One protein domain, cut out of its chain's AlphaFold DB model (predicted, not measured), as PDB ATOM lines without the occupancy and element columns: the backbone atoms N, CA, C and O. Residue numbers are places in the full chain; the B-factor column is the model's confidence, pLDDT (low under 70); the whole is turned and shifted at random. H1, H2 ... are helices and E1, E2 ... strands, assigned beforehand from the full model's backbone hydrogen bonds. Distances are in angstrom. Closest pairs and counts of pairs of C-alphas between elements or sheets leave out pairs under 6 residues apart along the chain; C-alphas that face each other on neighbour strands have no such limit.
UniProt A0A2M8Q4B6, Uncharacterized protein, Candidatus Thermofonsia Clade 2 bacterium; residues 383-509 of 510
ATOM      1  N   ALA A 383      -4.787  33.281  21.131       55.22
ATOM      2  CA  ALA A 383      -3.690  33.348  20.153       55.22
ATOM      3  C   ALA A 383      -3.809  34.499  19.138       55.22
ATOM      4  O   ALA A 383      -2.790  34.916  18.594       55.22
ATOM      5  N   THR A 384      -4.988  35.121  19.005       63.69
ATOM      6  CA  THR A 384      -5.114  36.480  18.439       63.69
ATOM      7  C   THR A 384      -4.265  37.466  19.247       63.69
ATOM      8  O   THR A 384      -3.563  38.296  18.676       63.69
ATOM      9  N   ILE A 385      -4.236  37.289  20.574       62.97
ATOM     10  CA  ILE A 385      -3.432  38.104  21.486       62.97
ATOM     11  C   ILE A 385      -1.936  37.969  21.186       62.97
ATOM     12  O   ILE A 385      -1.237  38.968  21.250       62.97
ATOM     13  N   THR A 386      -1.421  36.787  20.835       74.94
ATOM     14  CA  THR A 386       0.025  36.602  20.606       74.94
ATOM     15  C   THR A 386       0.530  37.383  19.390       74.94
ATOM     16  O   THR A 386       1.565  38.040  19.479       74.94
ATOM     17  N   ALA A 387      -0.193  37.337  18.265       75.00
ATOM     18  CA  ALA A 387       0.178  38.090  17.064       75.00
ATOM     19  C   ALA A 387      -0.002  39.600  17.281       75.00
ATOM     20  O   ALA A 387       0.897  40.383  16.985       75.00
ATOM     21  N   GLU A 388      -1.110  40.000  17.910       84.88
ATOM     22  CA  GLU A 388      -1.379  41.402  18.232       84.88
ATOM     23  C   GLU A 388      -0.350  41.978  19.223       84.88
ATOM     24  O   GLU A 388       0.121  43.099  19.045       84.88
ATOM     25  N   GLN A 389       0.079  41.200  20.223       84.25
ATOM     26  CA  GLN A 389       1.154  41.574  21.151       84.25
ATOM     27  C   GLN A 389       2.510  41.713  20.461       84.25
ATOM     28  O   GLN A 389       3.319  42.535  20.887       84.25
ATOM     29  N   ALA A 390       2.760  40.914  19.423       84.44
ATOM     30  CA  ALA A 390       3.957  41.029  18.603       84.44
ATOM     31  C   ALA A 390       3.907  42.239  17.657       84.44
ATOM     32  O   ALA A 390       4.944  42.636  17.144       84.44
ATOM     33  N   GLY A 391       2.724  42.816  17.413       90.69
ATOM     34  CA  GLY A 391       2.505  43.776  16.329       90.69
ATOM     35  C   GLY A 391       2.486  43.127  14.940       90.69
ATOM     36  O   GLY A 391       2.440  43.839  13.943       90.69
ATOM     37  N   ALA A 392       2.502  41.792  14.875       91.38
ATOM     38  CA  ALA A 392       2.499  41.040  13.632       91.38
ATOM     39  C   ALA A 392       1.062  40.870  13.097       91.38
ATOM     40  O   ALA A 392       0.124  40.704  13.886       91.38
ATOM     41  N   PRO A 393       0.860  40.849  11.768       93.19
ATOM     42  CA  PRO A 393      -0.437  40.516  11.186       93.19
ATOM     43  C   PRO A 393      -0.939  39.127  11.622       93.19
ATOM     44  O   PRO A 393      -0.166  38.197  11.819       93.19
ATOM     45  N   VAL A 394      -2.251  38.949  11.789       93.25
ATOM     46  CA  VAL A 394      -2.794  37.654  12.238       93.25
ATOM     47  C   VAL A 394      -2.751  36.646  11.089       93.25
ATOM     48  O   VAL A 394      -3.294  36.911  10.020       93.25
ATOM     49  N   VAL A 395      -2.161  35.474  11.329       94.38
ATOM     50  CA  VAL A 395      -2.178  34.342  10.391       94.38
ATOM     51  C   VAL A 395      -2.910  33.162  11.013       94.38
ATOM     52  O   VAL A 395      -2.632  32.774  12.148       94.38
ATOM     53  N   VAL A 396      -3.843  32.592  10.258       94.88
ATOM     54  CA  VAL A 396      -4.681  31.454  10.642       94.88
ATOM     55  C   VAL A 396      -4.420  30.315   9.667       94.88
ATOM     56  O   VAL A 396      -4.433  30.516   8.455       94.88
ATOM     57  N   LEU A 397      -4.189  29.109  10.180       95.50
ATOM     58  CA  LEU A 397      -4.205  27.906   9.356       95.50
ATOM     59  C   LEU A 397      -5.639  27.377   9.314       95.50
ATOM     60  O   LEU A 397      -6.191  27.045  10.356       95.50
ATOM     61  N   VAL A 398      -6.231  27.274   8.132       94.38
ATOM     62  CA  VAL A 398      -7.555  26.691   7.921       94.38
ATOM     63  C   VAL A 398      -7.382  25.262   7.416       94.38
ATOM     64  O   VAL A 398      -6.832  25.030   6.336       94.38
ATOM     65  N   ALA A 399      -7.851  24.293   8.197       93.06
ATOM     66  CA  ALA A 399      -7.814  22.878   7.838       93.06
ATOM     67  C   ALA A 399      -9.162  22.226   8.157       93.06
ATOM     68  O   ALA A 399      -9.707  22.404   9.240       93.06
ATOM     69  N   VAL A 400      -9.720  21.467   7.208       89.88
ATOM     70  CA  VAL A 400     -11.017  20.774   7.386       89.88
ATOM     71  C   VAL A 400     -12.156  21.738   7.788       89.88
ATOM     72  O   VAL A 400     -13.069  21.380   8.526       89.88
ATOM     73  N   GLY A 401     -12.100  22.987   7.307       84.56
ATOM     74  CA  GLY A 401     -13.080  24.033   7.625       84.56
ATOM     75  C   GLY A 401     -12.976  24.619   9.040       84.56
ATOM     76  O   GLY A 401     -13.857  25.383   9.433       84.56
ATOM     77  N   GLU A 402     -11.934  24.276   9.800       90.69
ATOM     78  CA  GLU A 402     -11.654  24.843  11.120       90.69
ATOM     79  C   GLU A 402     -10.452  25.797  11.083       90.69
ATOM     80  O   GLU A 402      -9.472  25.557  10.376       90.69
ATOM     81  N   ASP A 403     -10.539  26.861  11.887       92.75
ATOM     82  CA  ASP A 403      -9.515  27.894  12.043       92.75
ATOM     83  C   ASP A 403      -8.554  27.519  13.179       92.75
ATOM     84  O   ASP A 403      -8.960  27.359  14.337       92.75
ATOM     85  N   PHE A 404      -7.262  27.438  12.877       93.50
ATOM     86  CA  PHE A 404      -6.216  27.123  13.841       93.50
ATOM     87  C   PHE A 404      -5.229  28.275  13.980       93.50
ATOM     88  O   PHE A 404      -4.693  28.804  13.006       93.50
ATOM     89  N   LEU A 405      -4.958  28.637  15.229       93.50
ATOM     90  CA  LEU A 405      -4.029  29.704  15.571       93.50
ATOM     91  C   LEU A 405      -2.606  29.151  15.774       93.50
ATOM     92  O   LEU A 405      -2.449  28.000  16.200       93.50
ATOM     93  N   PRO A 406      -1.567  29.957  15.506       95.00
ATOM     94  CA  PRO A 406      -0.183  29.526  15.639       95.00
ATOM     95  C   PRO A 406       0.205  29.276  17.104       95.00
ATOM     96  O   PRO A 406      -0.291  29.907  18.037       95.00
ATOM     97  N   LEU A 407       1.155  28.361  17.302       94.38
ATOM     98  CA  LEU A 407       1.828  28.067  18.571       94.38
ATOM     99  C   LEU A 407       2.792  29.171  19.009       94.38
ATOM    100  O   LEU A 407       3.235  29.186  20.157       94.38
ATOM    101  N   GLY A 408       3.146  30.070  18.103       94.31
ATOM    102  CA  GLY A 408       3.984  31.224  18.366       94.31
ATOM    103  C   GLY A 408       4.305  31.963  17.079       94.31
ATOM    104  O   GLY A 408       4.049  31.459  15.981       94.31
ATOM    105  N   VAL A 409       4.881  33.148  17.235       96.00
ATOM    106  CA  VAL A 409       5.365  33.973  16.129       96.00
ATOM    107  C   VAL A 409       6.759  34.507  16.449       96.00
ATOM    108  O   VAL A 409       7.038  34.903  17.580       96.00
ATOM    109  N   GLU A 410       7.652  34.484  15.468       96.75
ATOM    110  CA  GLU A 410       8.912  35.228  15.474       96.75
ATOM    111  C   GLU A 410       8.748  36.420  14.530       96.75
ATOM    112  O   GLU A 410       8.485  36.214  13.350       96.75
ATOM    113  N   TYR A 411       8.825  37.652  15.037       97.25
ATOM    114  CA  TYR A 411       8.460  38.852  14.272       97.25
ATOM    115  C   TYR A 411       9.611  39.851  14.175       97.25
ATOM    116  O   TYR A 411      10.222  40.188  15.186       97.25
ATOM    117  N   CYS A 412       9.887  40.333  12.966       97.06
ATOM    118  CA  CYS A 412      10.905  41.330  12.668       97.06
ATOM    119  C   CYS A 412      10.234  42.574  12.074       97.06
ATOM    120  O   CYS A 412       9.670  42.501  10.982       97.06
ATOM    121  N   GLU A 413      10.366  43.720  12.743       95.88
ATOM    122  CA  GLU A 413       9.844  45.004  12.242       95.88
ATOM    123  C   GLU A 413      10.567  45.470  10.971       95.88
ATOM    124  O   GLU A 413      10.016  46.234  10.188       95.88
ATOM    125  N   THR A 414      11.815  45.022  10.775       96.00
ATOM    126  CA  THR A 414      12.610  45.317   9.579       96.00
ATOM    127  C   THR A 414      13.204  44.043   8.980       96.00
ATOM    128  O   THR A 414      13.635  43.146   9.710       96.00
ATOM    129  N   LEU A 415      13.298  43.969   7.650       95.50
ATOM    130  CA  LEU A 415      13.942  42.842   6.953       95.50
ATOM    131  C   LEU A 415      15.445  42.698   7.267       95.50
ATOM    132  O   LEU A 415      16.000  41.610   7.124       95.50
ATOM    133  N   GLU A 416      16.110  43.771   7.706       96.00
ATOM    134  CA  GLU A 416      17.541  43.766   8.055       96.00
ATOM    135  C   GLU A 416      17.820  43.195   9.457       96.00
ATOM    136  O   GLU A 416      18.965  42.883   9.798       96.00
ATOM    137  N   GLN A 417      16.785  43.034  10.283       96.69
ATOM    138  CA  GLN A 417      16.925  42.553  11.649       96.69
ATOM    139  C   GLN A 417      17.368  41.081  11.671       96.69
ATOM    140  O   GLN A 417      16.682  40.186  11.170       96.69
ATOM    141  N   THR A 418      18.538  40.830  12.264       94.56
ATOM    142  CA  THR A 418      19.157  39.493  12.316       94.56
ATOM    143  C   THR A 418      18.571  38.606  13.419       94.56
ATOM    144  O   THR A 418      18.540  37.390  13.266       94.56
ATOM    145  N   GLU A 419      18.093  39.205  14.512       95.94
ATOM    146  CA  GLU A 419      17.470  38.502  15.638       95.94
ATOM    147  C   GLU A 419      16.073  39.055  15.880       95.94
ATOM    148  O   GLU A 419      15.919  40.237  16.195       95.94
ATOM    149  N   CYS A 420      15.060  38.206  15.753       96.44
ATOM    150  CA  CYS A 420      13.675  38.634  15.843       96.44
ATOM    151  C   CYS A 420      13.049  38.159  17.160       96.44
ATOM    152  O   CYS A 420      13.254  37.008  17.565       96.44
ATOM    153  N   PRO A 421      12.333  39.032  17.891       95.31
ATOM    154  CA  PRO A 421      11.663  38.635  19.119       95.31
ATOM    155  C   PRO A 421      10.676  37.491  18.866       95.31
ATOM    156  O   PRO A 421       9.906  37.491  17.904       95.31
ATOM    157  N   ARG A 422      10.712  36.506  19.766       95.69
ATOM    158  CA  ARG A 422       9.832  35.337  19.751       95.69
ATOM    159  C   ARG A 422       8.715  35.506  20.764       95.69
ATOM    160  O   ARG A 422       8.970  35.728  21.947       95.69
ATOM    161  N   PHE A 423       7.492  35.302  20.304       92.94
ATOM    162  CA  PHE A 423       6.270  35.404  21.084       92.94
ATOM    163  C   PHE A 423       5.600  34.025  21.109       92.94
ATOM    164  O   PHE A 423       4.907  33.652  20.159       92.94
ATOM    165  N   PRO A 424       5.850  33.205  22.146       90.31
ATOM    166  CA  PRO A 424       5.204  31.905  22.271       90.31
ATOM    167  C   PRO A 424       3.716  32.076  22.607       90.31
ATOM    168  O   PRO A 424       3.355  32.902  23.444       90.31
ATOM    169  N   ALA A 425       2.854  31.264  21.998       83.31
ATOM    170  CA  ALA A 425       1.459  31.137  22.405       83.31
ATOM    171  C   ALA A 425       1.320  30.191  23.613       83.31
ATOM    172  O   ALA A 425       2.294  29.622  24.119       83.31
ATOM    173  N   ALA A 426       0.085  30.014  24.092       76.94
ATOM    174  CA  ALA A 426      -0.201  29.136  25.221       76.94
ATOM    175  C   ALA A 426       0.332  27.703  24.969       76.94
ATOM    176  O   ALA A 426       0.025  27.104  23.937       76.94
ATOM    177  N   PRO A 427       1.064  27.096  25.925       74.06
ATOM    178  CA  PRO A 427       1.803  25.839  25.725       74.06
ATOM    179  C   PRO A 427       0.931  24.589  25.491       74.06
ATOM    180  O   PRO A 427       1.464  23.494  25.337       74.06
ATOM    181  N   ASN A 428      -0.399  24.726  25.483       80.94
ATOM    182  CA  ASN A 428      -1.355  23.616  25.513       80.94
ATOM    183  C   ASN A 428      -2.255  23.533  24.269       80.94
ATOM    184  O   ASN A 428      -3.320  22.914  24.324       80.94
ATOM    185  N   SER A 429      -1.874  24.158  23.156       84.75
ATOM    186  CA  SER A 429      -2.605  23.987  21.899       84.75
ATOM    187  C   SER A 429      -2.391  22.562  21.363       84.75
ATOM    188  O   SER A 429      -1.241  22.159  21.159       84.75
ATOM    189  N   PRO A 430      -3.459  21.759  21.185       92.00
ATOM    190  CA  PRO A 430      -3.329  20.414  20.638       92.00
ATOM    191  C   PRO A 430      -2.830  20.475  19.186       92.00
ATOM    192  O   PRO A 430      -3.126  21.451  18.493       92.00
ATOM    193  N   PRO A 431      -2.104  19.449  18.707       94.88
ATOM    194  CA  PRO A 431      -1.735  19.365  17.301       94.88
ATOM    195  C   PRO A 431      -2.966  19.340  16.390       94.88
ATOM    196  O   PRO A 431      -3.990  18.744  16.730       94.88
ATOM    197  N   ILE A 432      -2.836  19.956  15.223       96.19
ATOM    198  CA  ILE A 432      -3.881  20.084  14.209       96.19
ATOM    199  C   ILE A 432      -3.927  18.789  13.402       96.19
ATOM    200  O   ILE A 432      -2.932  18.418  12.785       96.19
ATOM    201  N   ALA A 433      -5.056  18.085  13.410       96.75
ATOM    202  CA  ALA A 433      -5.208  16.865  12.625       96.75
ATOM    203  C   ALA A 433      -5.491  17.212  11.156       96.75
ATOM    204  O   ALA A 433      -6.468  17.896  10.856       96.75
ATOM    205  N   VAL A 434      -4.656  16.717  10.245       96.56
ATOM    206  CA  VAL A 434      -4.801  16.892   8.795       96.56
ATOM    207  C   VAL A 434      -4.681  15.522   8.134       96.56
ATOM    208  O   VAL A 434      -3.886  14.698   8.581       96.56
ATOM    209  N   LYS A 435      -5.457  15.235   7.085       95.38
ATOM    210  CA  LYS A 435      -5.273  13.982   6.337       95.38
ATOM    211  C   LYS A 435      -4.198  14.139   5.270       95.38
ATOM    212  O   LYS A 435      -4.107  15.194   4.639       95.38
ATOM    213  N   GLN A 436      -3.428  13.085   5.035       96.31
ATOM    214  CA  GLN A 436      -2.472  13.029   3.939       96.31
ATOM    215  C   GLN A 436      -3.183  13.302   2.603       96.31
ATOM    216  O   GLN A 436      -4.274  12.794   2.351       96.31
ATOM    217  N   GLY A 437      -2.580  14.145   1.766       89.88
ATOM    218  CA  GLY A 437      -3.143  14.583   0.488       89.88
ATOM    219  C   GLY A 437      -4.256  15.631   0.598       89.88
ATOM    220  O   GLY A 437      -4.828  16.000  -0.422       89.88
ATOM    221  N   SER A 438      -4.583  16.123   1.800       90.00
ATOM    222  CA  SER A 438      -5.540  17.229   1.950       90.00
ATOM    223  C   SER A 438      -4.902  18.569   1.622       90.00
ATOM    224  O   SER A 438      -3.750  18.816   1.977       90.00
ATOM    225  N   THR A 439      -5.692  19.471   1.049       89.88
ATOM    226  CA  THR A 439      -5.335  20.883   0.914       89.88
ATOM    227  C   THR A 439      -5.642  21.628   2.214       89.88
ATOM    228  O   THR A 439      -6.724  21.483   2.787       89.88
ATOM    229  N   VAL A 440      -4.700  22.444   2.674       94.25
ATOM    230  CA  VAL A 440      -4.884  23.398   3.777       94.25
ATOM    231  C   VAL A 440      -4.651  24.820   3.275       94.25
ATOM    232  O   VAL A 440      -3.990  25.027   2.254       94.25
ATOM    233  N   ALA A 441      -5.195  25.805   3.987       93.75
ATOM    234  CA  ALA A 441      -5.029  27.215   3.659       93.75
ATOM    235  C   ALA A 441      -4.325  27.965   4.790       93.75
ATOM    236  O   ALA A 441      -4.652  27.776   5.955       93.75
ATOM    237  N   LEU A 442      -3.399  28.856   4.459       95.50
ATOM    238  CA  LEU A 442      -2.936  29.911   5.360       95.50
ATOM    239  C   LEU A 442      -3.675  31.197   5.006       95.50
ATOM    240  O   LEU A 442      -3.482  31.725   3.912       95.50
ATOM    241  N   GLU A 443      -4.505  31.690   5.917       93.62
ATOM    242  CA  GLU A 443      -5.200  32.968   5.804       93.62
ATOM    243  C   GLU A 443      -4.457  34.044   6.603       93.62
ATOM    244  O   GLU A 443      -4.235  33.918   7.805       93.62
ATOM    245  N   ILE A 444      -4.065  35.115   5.924       94.69
ATOM    246  CA  ILE A 444      -3.231  36.210   6.409       94.69
ATOM    247  C   ILE A 444      -4.096  37.466   6.431       94.69
ATOM    248  O   ILE A 444      -4.492  38.000   5.390       94.69
ATOM    249  N   GLN A 445      -4.392  37.939   7.636       91.56
ATOM    250  CA  GLN A 445      -5.155  39.156   7.872       91.56
ATOM    251  C   GLN A 445      -4.277  40.394   7.642       91.56
ATOM    252  O   GLN A 445      -3.062  40.357   7.810       91.56
ATOM    253  N   GLY A 446      -4.890  41.528   7.297       88.94
ATOM    254  CA  GLY A 446      -4.175  42.804   7.170       88.94
ATOM    255  C   GLY A 446      -3.564  43.052   5.787       88.94
ATOM    256  O   GLY A 446      -4.208  42.820   4.762       88.94
ATOM    257  N   GLN A 447      -2.365  43.635   5.722       87.75
ATOM    258  CA  GLN A 447      -1.733  43.970   4.442       87.75
ATOM    259  C   GLN A 447      -1.319  42.715   3.671       87.75
ATOM    260  O   GLN A 447      -0.994  41.678   4.247       87.75
ATOM    261  N   ARG A 448      -1.353  42.808   2.341       88.12
ATOM    262  CA  ARG A 448      -0.916  41.724   1.466       88.12
ATOM    263  C   ARG A 448       0.605  41.539   1.614       88.12
ATOM    264  O   ARG A 448       1.320  42.531   1.483       88.12
ATOM    265  N   PRO A 449       1.103  40.317   1.868       95.00
ATOM    266  CA  PRO A 449       2.541  40.084   1.895       95.00
ATOM    267  C   PRO A 449       3.152  40.166   0.488       95.00
ATOM    268  O   PRO A 449       2.451  40.087  -0.517       95.00
ATOM    269  N   ASN A 450       4.473  40.277   0.403       92.44
ATOM    270  CA  ASN A 450       5.261  40.111  -0.819       92.44
ATOM    271  C   ASN A 450       5.475  38.631  -1.158       92.44
ATOM    272  O   ASN A 450       5.383  38.231  -2.324       92.44
ATOM    273  N   SER A 451       5.722  37.803  -0.143       94.44
ATOM    274  CA  SER A 451       5.883  36.355  -0.279       94.44
ATOM    275  C   SER A 451       5.475  35.621   0.989       94.44
ATOM    276  O   SER A 451       5.520  36.169   2.087       94.44
ATOM    277  N   VAL A 452       5.074  34.368   0.811       96.12
ATOM    278  CA  VAL A 452       4.810  33.417   1.887       96.12
ATOM    279  C   VAL A 452       5.614  32.171   1.573       96.12
ATOM    280  O   VAL A 452       5.395  31.528   0.547       96.12
ATOM    281  N   GLU A 453       6.563  31.853   2.429       96.50
ATOM    282  CA  GLU A 453       7.324  30.618   2.396       96.50
ATOM    283  C   GLU A 453       6.834  29.727   3.524       96.50
ATOM    284  O   GLU A 453       6.580  30.192   4.630       96.50
ATOM    285  N   PHE A 454       6.644  28.446   3.250       94.88
ATOM    286  CA  PHE A 454       6.307  27.503   4.300       94.88
ATOM    287  C   PHE A 454       7.123  26.232   4.170       94.88
ATOM    288  O   PHE A 454       7.483  25.811   3.072       94.88
ATOM    289  N   GLU A 455       7.388  25.626   5.319       97.19
ATOM    290  CA  GLU A 455       8.240  24.459   5.477       97.19
ATOM    291  C   GLU A 455       7.596  23.493   6.477       97.19
ATOM    292  O   GLU A 455       7.211  23.882   7.582       97.19
ATOM    293  N   ILE A 456       7.468  22.224   6.089       97.31
ATOM    294  CA  ILE A 456       7.031  21.131   6.957       97.31
ATOM    295  C   ILE A 456       8.271  20.384   7.440       97.31
ATOM    296  O   ILE A 456       9.015  19.795   6.652       97.31
ATOM    297  N   ILE A 457       8.467  20.387   8.755       97.69
ATOM    298  CA  ILE A 457       9.622  19.822   9.444       97.69
ATOM    299  C   ILE A 457       9.181  18.602  10.248       97.69
ATOM    300  O   ILE A 457       8.245  18.670  11.050       97.69
ATOM    301  N   ASP A 458       9.880  17.482  10.073       97.25
ATOM    302  CA  ASP A 458       9.670  16.286  10.891       97.25
ATOM    303  C   ASP A 458       9.959  16.579  12.366       97.25
ATOM    304  O   ASP A 458      11.047  17.038  12.722       97.25
ATOM    305  N   ARG A 459       9.011  16.283  13.257       96.06
ATOM    306  CA  ARG A 459       9.190  16.570  14.686       96.06
ATOM    307  C   ARG A 459      10.296  15.731  15.337       96.06
ATOM    308  O   ARG A 459      10.836  16.146  16.362       96.06
ATOM    309  N   SER A 460      10.595  14.549  14.805       95.50
ATOM    310  CA  SER A 460      11.570  13.614  15.372       95.50
ATOM    311  C   SER A 460      12.995  13.885  14.893       95.50
ATOM    312  O   SER A 460      13.914  13.866  15.712       95.50
ATOM    313  N   SER A 461      13.184  14.173  13.603       96.06
ATOM    314  CA  SER A 461      14.507  14.446  13.030       96.06
ATOM    315  C   SER A 461      14.840  15.932  12.932       96.06
ATOM    316  O   SER A 461      16.008  16.262  12.735       96.06
ATOM    317  N   LEU A 462      13.851  16.825  13.076       96.12
ATOM    318  CA  LEU A 462      13.973  18.270  12.839       96.12
ATOM    319  C   LEU A 462      14.490  18.606  11.433       96.12
ATOM    320  O   LEU A 462      15.113  19.643  11.219       96.12
ATOM    321  N   THR A 463      14.242  17.719  10.468       96.06
ATOM    322  CA  THR A 463      14.628  17.920   9.072       96.06
ATOM    323  C   THR A 463      13.435  18.416   8.261       96.06
ATOM    324  O   THR A 463      12.358  17.816   8.371       96.06
ATOM    325  N   PRO A 464      13.612  19.438   7.411       95.25
ATOM    326  CA  PRO A 464      12.621  19.809   6.410       95.25
ATOM    327  C   PRO A 464      12.328  18.640   5.471       95.25
ATOM    328  O   PRO A 464      13.255  18.016   4.952       95.25
ATOM    329  N   ILE A 465      11.051  18.332   5.260       95.25
ATOM    330  CA  ILE A 465      10.610  17.294   4.314       95.25
ATOM    331  C   ILE A 465       9.972  17.926   3.081       95.25
ATOM    332  O   ILE A 465      10.109  17.411   1.973       95.25
ATOM    333  N   PHE A 466       9.283  19.046   3.269       93.56
ATOM    334  CA  PHE A 466       8.571  19.744   2.214       93.56
ATOM    335  C   PHE A 466       8.657  21.243   2.450       93.56
ATOM    336  O   PHE A 466       8.564  21.690   3.590       93.56
ATOM    337  N   GLY A 467       8.801  22.014   1.380       90.25
ATOM    338  CA  GLY A 467       8.735  23.462   1.450       90.25
ATOM    339  C   GLY A 467       8.315  24.052   0.118       90.25
ATOM    340  O   GLY A 467       8.582  23.478  -0.942       90.25
ATOM    341  N   ALA A 468       7.634  25.188   0.169       89.81
ATOM    342  CA  ALA A 468       7.304  25.939  -1.026       89.81
ATOM    343  C   ALA A 468       7.232  27.435  -0.736       89.81
ATOM    344  O   ALA A 468       6.748  27.878   0.304       89.81
ATOM    345  N   THR A 469       7.658  28.212  -1.725       92.44
ATOM    346  CA  THR A 469       7.508  29.663  -1.735       92.44
ATOM    347  C   THR A 469       6.354  30.032  -2.651       92.44
ATOM    348  O   THR A 469       6.285  29.623  -3.815       92.44
ATOM    349  N   ARG A 470       5.435  30.837  -2.136       89.25
ATOM    350  CA  ARG A 470       4.318  31.409  -2.877       89.25
ATOM    351  C   ARG A 470       4.452  32.925  -2.870       89.25
ATOM    352  O   ARG A 470       4.946  33.528  -1.920       89.25
ATOM    353  N   ARG A 471       4.013  33.562  -3.956       85.00
ATOM    354  CA  ARG A 471       3.888  35.025  -3.979       85.00
ATOM    355  C   ARG A 471       2.871  35.449  -2.929       85.00
ATOM    356  O   ARG A 471       1.933  34.704  -2.656       85.00
ATOM    357  N   GLY A 472       3.083  36.619  -2.340       78.81
ATOM    358  CA  GLY A 472       2.387  37.030  -1.138       78.81
ATOM    359  C   GLY A 472       0.910  37.288  -1.399       78.81
ATOM    360  O   GLY A 472       0.480  38.331  -1.883       78.81
ATOM    361  N   ARG A 473       0.125  36.254  -1.136       79.81
ATOM    362  CA  ARG A 473      -1.331  36.252  -1.174       79.81
ATOM    363  C   ARG A 473      -1.814  36.317   0.261       79.81
ATOM    364  O   ARG A 473      -1.106  35.889   1.166       79.81
ATOM    365  N   ARG A 474      -3.030  36.824   0.468       86.50
ATOM    366  CA  ARG A 474      -3.680  36.718   1.780       86.50
ATOM    367  C   ARG A 474      -4.158  35.304   2.074       86.50
ATOM    368  O   ARG A 474      -4.279  34.956   3.230       86.50
ATOM    369  N   ILE A 475      -4.420  34.500   1.048       87.88
ATOM    370  CA  ILE A 475      -4.770  33.090   1.205       87.88
ATOM    371  C   ILE A 475      -3.757  32.276   0.413       87.88
ATOM    372  O   ILE A 475      -3.582  32.483  -0.789       87.88
ATOM    373  N   VAL A 476      -3.064  31.371   1.095       91.00
ATOM    374  CA  VAL A 476      -2.072  30.487   0.488       91.00
ATOM    375  C   VAL A 476      -2.510  29.048   0.679       91.00
ATOM    376  O   VAL A 476      -2.523  28.546   1.797       91.00
ATOM    377  N   LEU A 477      -2.859  28.394  -0.428       88.94
ATOM    378  CA  LEU A 477      -3.240  26.986  -0.454       88.94
ATOM    379  C   LEU A 477      -2.021  26.098  -0.702       88.94
ATOM    380  O   LEU A 477      -1.162  26.419  -1.536       88.94
ATOM    381  N   PHE A 478      -1.964  24.970  -0.002       91.69
ATOM    382  CA  PHE A 478      -0.987  23.921  -0.263       91.69
ATOM    383  C   PHE A 478      -1.494  22.548   0.164       91.69
ATOM    384  O   PHE A 478      -2.272  22.419   1.108       91.69
ATOM    385  N   ASP A 479      -1.023  21.525  -0.542       91.81
ATOM    386  CA  ASP A 479      -1.362  20.135  -0.264       91.81
ATOM    387  C   ASP A 479      -0.389  19.541   0.751       91.81
ATOM    388  O   ASP A 479       0.827  19.746   0.683       91.81
ATOM    389  N   VAL A 480      -0.928  18.787   1.704       94.75
ATOM    390  CA  VAL A 480      -0.157  18.086   2.730       94.75
ATOM    391  C   VAL A 480       0.227  16.705   2.208       94.75
ATOM    392  O   VAL A 480      -0.366  15.691   2.574       94.75
ATOM    393  N   ASP A 481       1.225  16.669   1.325       94.38
ATOM    394  CA  ASP A 481       1.786  15.437   0.751       94.38
ATOM    395  C   ASP A 481       3.060  14.996   1.491       94.38
ATOM    396  O   ASP A 481       4.166  14.953   0.954       94.38
ATOM    397  N   VAL A 482       2.907  14.718   2.785       96.12
ATOM    398  CA  VAL A 482       3.965  14.148   3.631       96.12
ATOM    399  C   VAL A 482       3.483  12.827   4.236       96.12
ATOM    400  O   VAL A 482       2.272  12.621   4.345       96.12
ATOM    401  N   PRO A 483       4.391  11.912   4.628       97.38
ATOM    402  CA  PRO A 483       4.003  10.677   5.303       97.38
ATOM    403  C   PRO A 483       3.156  10.917   6.563       97.38
ATOM    404  O   PRO A 483       3.135  12.003   7.135       97.38
ATOM    405  N   ILE A 484       2.471   9.876   7.031       97.56
ATOM    406  CA  ILE A 484       1.743   9.899   8.306       97.56
ATOM    407  C   ILE A 484       2.738  10.145   9.446       97.56
ATOM    408  O   ILE A 484       3.740   9.435   9.571       97.56
ATOM    409  N   GLY A 485       2.452  11.120  10.308       97.38
ATOM    410  CA  GLY A 485       3.397  11.534  11.340       97.38
ATOM    411  C   GLY A 485       3.002  12.804  12.083       97.38
ATOM    412  O   GLY A 485       1.889  13.310  11.958       97.38
ATOM    413  N   VAL A 486       3.929  13.314  12.893       97.44
ATOM    414  CA  VAL A 486       3.775  14.585  13.614       97.44
ATOM    415  C   VAL A 486       4.826  15.553  13.102       97.44
ATOM    416  O   VAL A 486       6.015  15.239  13.125       97.44
ATOM    417  N   TYR A 487       4.390  16.740  12.698       97.81
ATOM    418  CA  TYR A 487       5.234  17.732  12.047       97.81
ATOM    419  C   TYR A 487       5.093  19.105  12.702       97.81
ATOM    420  O   TYR A 487       4.102  19.407  13.383       97.81
ATOM    421  N   PHE A 488       6.099  19.938  12.476       97.38
ATOM    422  CA  PHE A 488       5.981  21.381  12.602       97.38
ATOM    423  C   PHE A 488       5.763  21.976  11.218       97.38
ATOM    424  O   PHE A 488       6.415  21.564  10.263       97.38
ATOM    425  N   LEU A 489       4.845  22.926  11.119       97.44
ATOM    426  CA  LEU A 489       4.684  23.765   9.942       97.44
ATOM    427  C   LEU A 489       5.181  25.159  10.314       97.44
ATOM    428  O   LEU A 489       4.606  25.804  11.193       97.44
ATOM    429  N   ASN A 490       6.233  25.601   9.639       97.62
ATOM    430  CA  ASN A 490       6.723  26.966   9.710       97.62
ATOM    431  C   ASN A 490       6.160  27.723   8.512       97.62
ATOM    432  O   ASN A 490       6.264  27.235   7.392       97.62
ATOM    433  N   ALA A 491       5.577  28.896   8.734       97.25
ATOM    434  CA  ALA A 491       5.136  29.792   7.673       97.25
ATOM    435  C   ALA A 491       5.822  31.150   7.852       97.25
ATOM    436  O   ALA A 491       5.456  31.907   8.747       97.25
ATOM    437  N   GLU A 492       6.824  31.445   7.032       97.56
ATOM    438  CA  GLU A 492       7.466  32.754   6.942       97.56
ATOM    439  C   GLU A 492       6.691  33.643   5.966       97.56
ATOM    440  O   GLU A 492       6.538  33.350   4.781       97.56
ATOM    441  N   VAL A 493       6.180  34.754   6.475       97.31
ATOM    442  CA  VAL A 493       5.432  35.751   5.720       97.31
ATOM    443  C   VAL A 493       6.269  37.019   5.654       97.31
ATOM    444  O   VAL A 493       6.670  37.561   6.682       97.31
ATOM    445  N   ILE A 494       6.540  37.486   4.439       97.19
ATOM    446  CA  ILE A 494       7.402  38.637   4.168       97.19
ATOM    447  C   ILE A 494       6.543  39.744   3.575       97.19
ATOM    448  O   ILE A 494       5.930  39.545   2.528       97.19
ATOM    449  N   TRP A 495       6.524  40.912   4.205       96.38
ATOM    450  CA  TRP A 495       5.915  42.156   3.725       96.38
ATOM    451  C   TRP A 495       7.005  43.110   3.194       96.38
ATOM    452  O   TRP A 495       8.184  42.748   3.194       96.38
ATOM    453  N   PRO A 496       6.662  44.309   2.676       94.12
ATOM    454  CA  PRO A 496       7.661  45.246   2.152       94.12
ATOM    455  C   PRO A 496       8.762  45.635   3.136       94.12
ATOM    456  O   PRO A 496       9.915  45.752   2.726       94.12
ATOM    457  N   GLU A 497       8.416  45.819   4.410       96.00
ATOM    458  CA  GLU A 497       9.354  46.306   5.427       96.00
ATOM    459  C   GLU A 497       9.577  45.295   6.555       96.00
ATOM    460  O   GLU A 497      10.651  45.285   7.141       96.00
ATOM    461  N   GLU A 498       8.637  44.384   6.791       96.25
ATOM    462  CA  GLU A 498       8.608  43.477   7.944       96.25
ATOM    463  C   GLU A 498       8.544  42.002   7.514       96.25
ATOM    464  O   GLU A 498       8.161  41.671   6.387       96.25
ATOM    465  N   ARG A 499       8.901  41.087   8.420       97.19
ATOM    466  CA  ARG A 499       8.711  39.638   8.225       97.19
ATOM    467  C   ARG A 499       8.281  38.960   9.519       97.19
ATOM    468  O   ARG A 499       8.671  39.384  10.604       97.19
ATOM    469  N   ALA A 500       7.509  37.887   9.407       97.31
ATOM    470  CA  ALA A 500       7.067  37.095  10.546       97.31
ATOM    471  C   ALA A 500       7.093  35.599  10.225       97.31
ATOM    472  O   ALA A 500       6.612  35.197   9.171       97.31
ATOM    473  N   THR A 501       7.561  34.773  11.156       97.38
ATOM    474  CA  THR A 501       7.508  33.311  11.059       97.38
ATOM    475  C   THR A 501       6.508  32.760  12.062       97.38
ATOM    476  O   THR A 501       6.681  32.908  13.271       97.38
ATOM    477  N   TYR A 502       5.461  32.109  11.561       96.75
ATOM    478  CA  TYR A 502       4.407  31.477  12.350       96.75
ATOM    479  C   TYR A 502       4.671  29.982  12.484       96.75
ATOM    480  O   TYR A 502       5.021  29.315  11.511       96.75
ATOM    481  N   TYR A 503       4.464  29.447  13.685       96.38
ATOM    482  CA  TYR A 503       4.709  28.037  13.984       96.38
ATOM    483  C   TYR A 503       3.397  27.311  14.257       96.38
ATOM    484  O   TYR A 503       2.635  27.724  15.126       96.38
ATOM    485  N   PHE A 504       3.156  26.183  13.597       96.50
ATOM    486  CA  PHE A 504       2.019  25.300  13.858       96.50
ATOM    487  C   PHE A 504       2.518  23.882  14.159       96.50
ATOM    488  O   PHE A 504       3.570  23.467  13.677       96.50
ATOM    489  N   SER A 505       1.765  23.112  14.950       96.38
ATOM    490  CA  SER A 505       1.992  21.665  15.079       96.38
ATOM    491  C   SER A 505       0.854  20.935  14.397       96.38
ATOM    492  O   SER A 505      -0.305  21.148  14.746       96.38
ATOM    493  N   ILE A 506       1.196  20.064  13.453       97.38
ATOM    494  CA  ILE A 506       0.231  19.279  12.687       97.38
ATOM    495  C   ILE A 506       0.484  17.781  12.902       97.38
ATOM    496  O   ILE A 506       1.616  17.347  13.121       97.38
ATOM    497  N   VAL A 507      -0.579  16.985  12.867       97.88
ATOM    498  CA  VAL A 507      -0.554  15.521  12.858       97.88
ATOM    499  C   VAL A 507      -1.193  15.084  11.557       97.88
ATOM    500  O   VAL A 507      -2.368  15.361  11.329       97.88
ATOM    501  N   VAL A 508      -0.413  14.410  10.721       97.75
ATOM    502  CA  VAL A 508      -0.871  13.888   9.437       97.75
ATOM    503  C   VAL A 508      -1.329  12.450   9.630       97.75
ATOM    504  O   VAL A 508      -0.561  11.630  10.133       97.75
ATOM    505  N   SER A 509      -2.576  12.156   9.268       96.88
ATOM    506  CA  SER A 509      -3.190  10.822   9.333       96.88
ATOM    507  C   SER A 509      -3.675  10.344   7.964       96.88
ATOM    508  O   SER A 509      -3.687  11.119   7.011       96.88
TER     509      SER A 509
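What this domain is: This is residues 383 to 509 of the 510 residues of an uncharacterized protein of Candidatus Thermofonsia Clade 2 bacterium (UniProt A0A2M8Q4B6). What shape do these coordinates make? They make a sandwich of two sheets face to face, a larger, twisted one with the long strands E7, E8, E10 and E11, and a smaller one of E2, E1, E6 and E9; the short helix H1 packs on the larger sheet at E3 and E4. What is it built of? The 127 printed residues hold one named helix, H1, followed by eleven named strands, E1 to E11, and the class is mostly strand. The smaller sheet, in the order E2 E1 E6 E9, is antiparallel, while the larger is branched and mixed; the whole is compact, with a radius of gyration of the C-alphas of 13.7 A and spans of 37 by 30 by 29 A.

Where its parts are: Where does the first half run? H1 is residues 384 to 390, from C-alpha 384 at (-5.114, 36.480, 18.439). Then come E1, 395 to 399; E2, 402 to 404; E3, 408 to 412; E4, 422 to 424; E5, 432 to 435; and E6, 439 to 444, 16.4 A long. Where are the long strands? E7 is 451 to 458, 23.3 A; E8 is 464 to 471, 20.4 A; E9 is 475 to 479; and E10 is 485 to 494, 28.3 A. E11, 499 to 509, is 31.2 A long and ends at C-alpha 509, (-3.190, 10.822, 9.333).

How they stand to each other: How is the larger sheet joined? E11 has E3 and E5 on one side and E10 on the other: N 410 and O 501 are 2.9 A apart, N 434 and O 507 2.9 A in the parallel pair E5 and E11, and N 502 and O 491 2.8 A. E7 has E10 on one side, N 453 to O 492 at 2.8 A, and E8 on the other, N 452 to O 470 at 2.9 A; E3 and E4 form a hairpin, with N 423 and O 409 2.8 A apart. How does the smaller sheet stand? The sheets' facing parts are 9.1 A centre to centre, their strands at 34 degrees. Within the smaller one, N 397 and O 404 of E1 and E2 are 2.9 A apart, N 398 and O 441 of E1 and E6 2.7 A, and N 442 and O 476 of E6 and E9 2.8 A. Where is H1? It is on the larger sheet, at a height of 8.8 A, and runs along E3 at 24 degrees on the local plane; the closest C-alphas of H1 and E3 are those of Ala 390 and Tyr 411, 6.6 A. Every O i to N i+4 pair in H1 is within hydrogen-bond range.

The domain as a whole: How large is it? The two C-alphas farthest apart, those of Glu 416 and Ser 509, are 38.9 A apart. Are there cuts or long links? The printed part has no cut and no long link; E3 to E4, E4 to E5 and E6 to E7 are short, the others tight. Where is confidence low? Residues 383 to 385 are under 70, while the mean pLDDT of the printed part is 92.3.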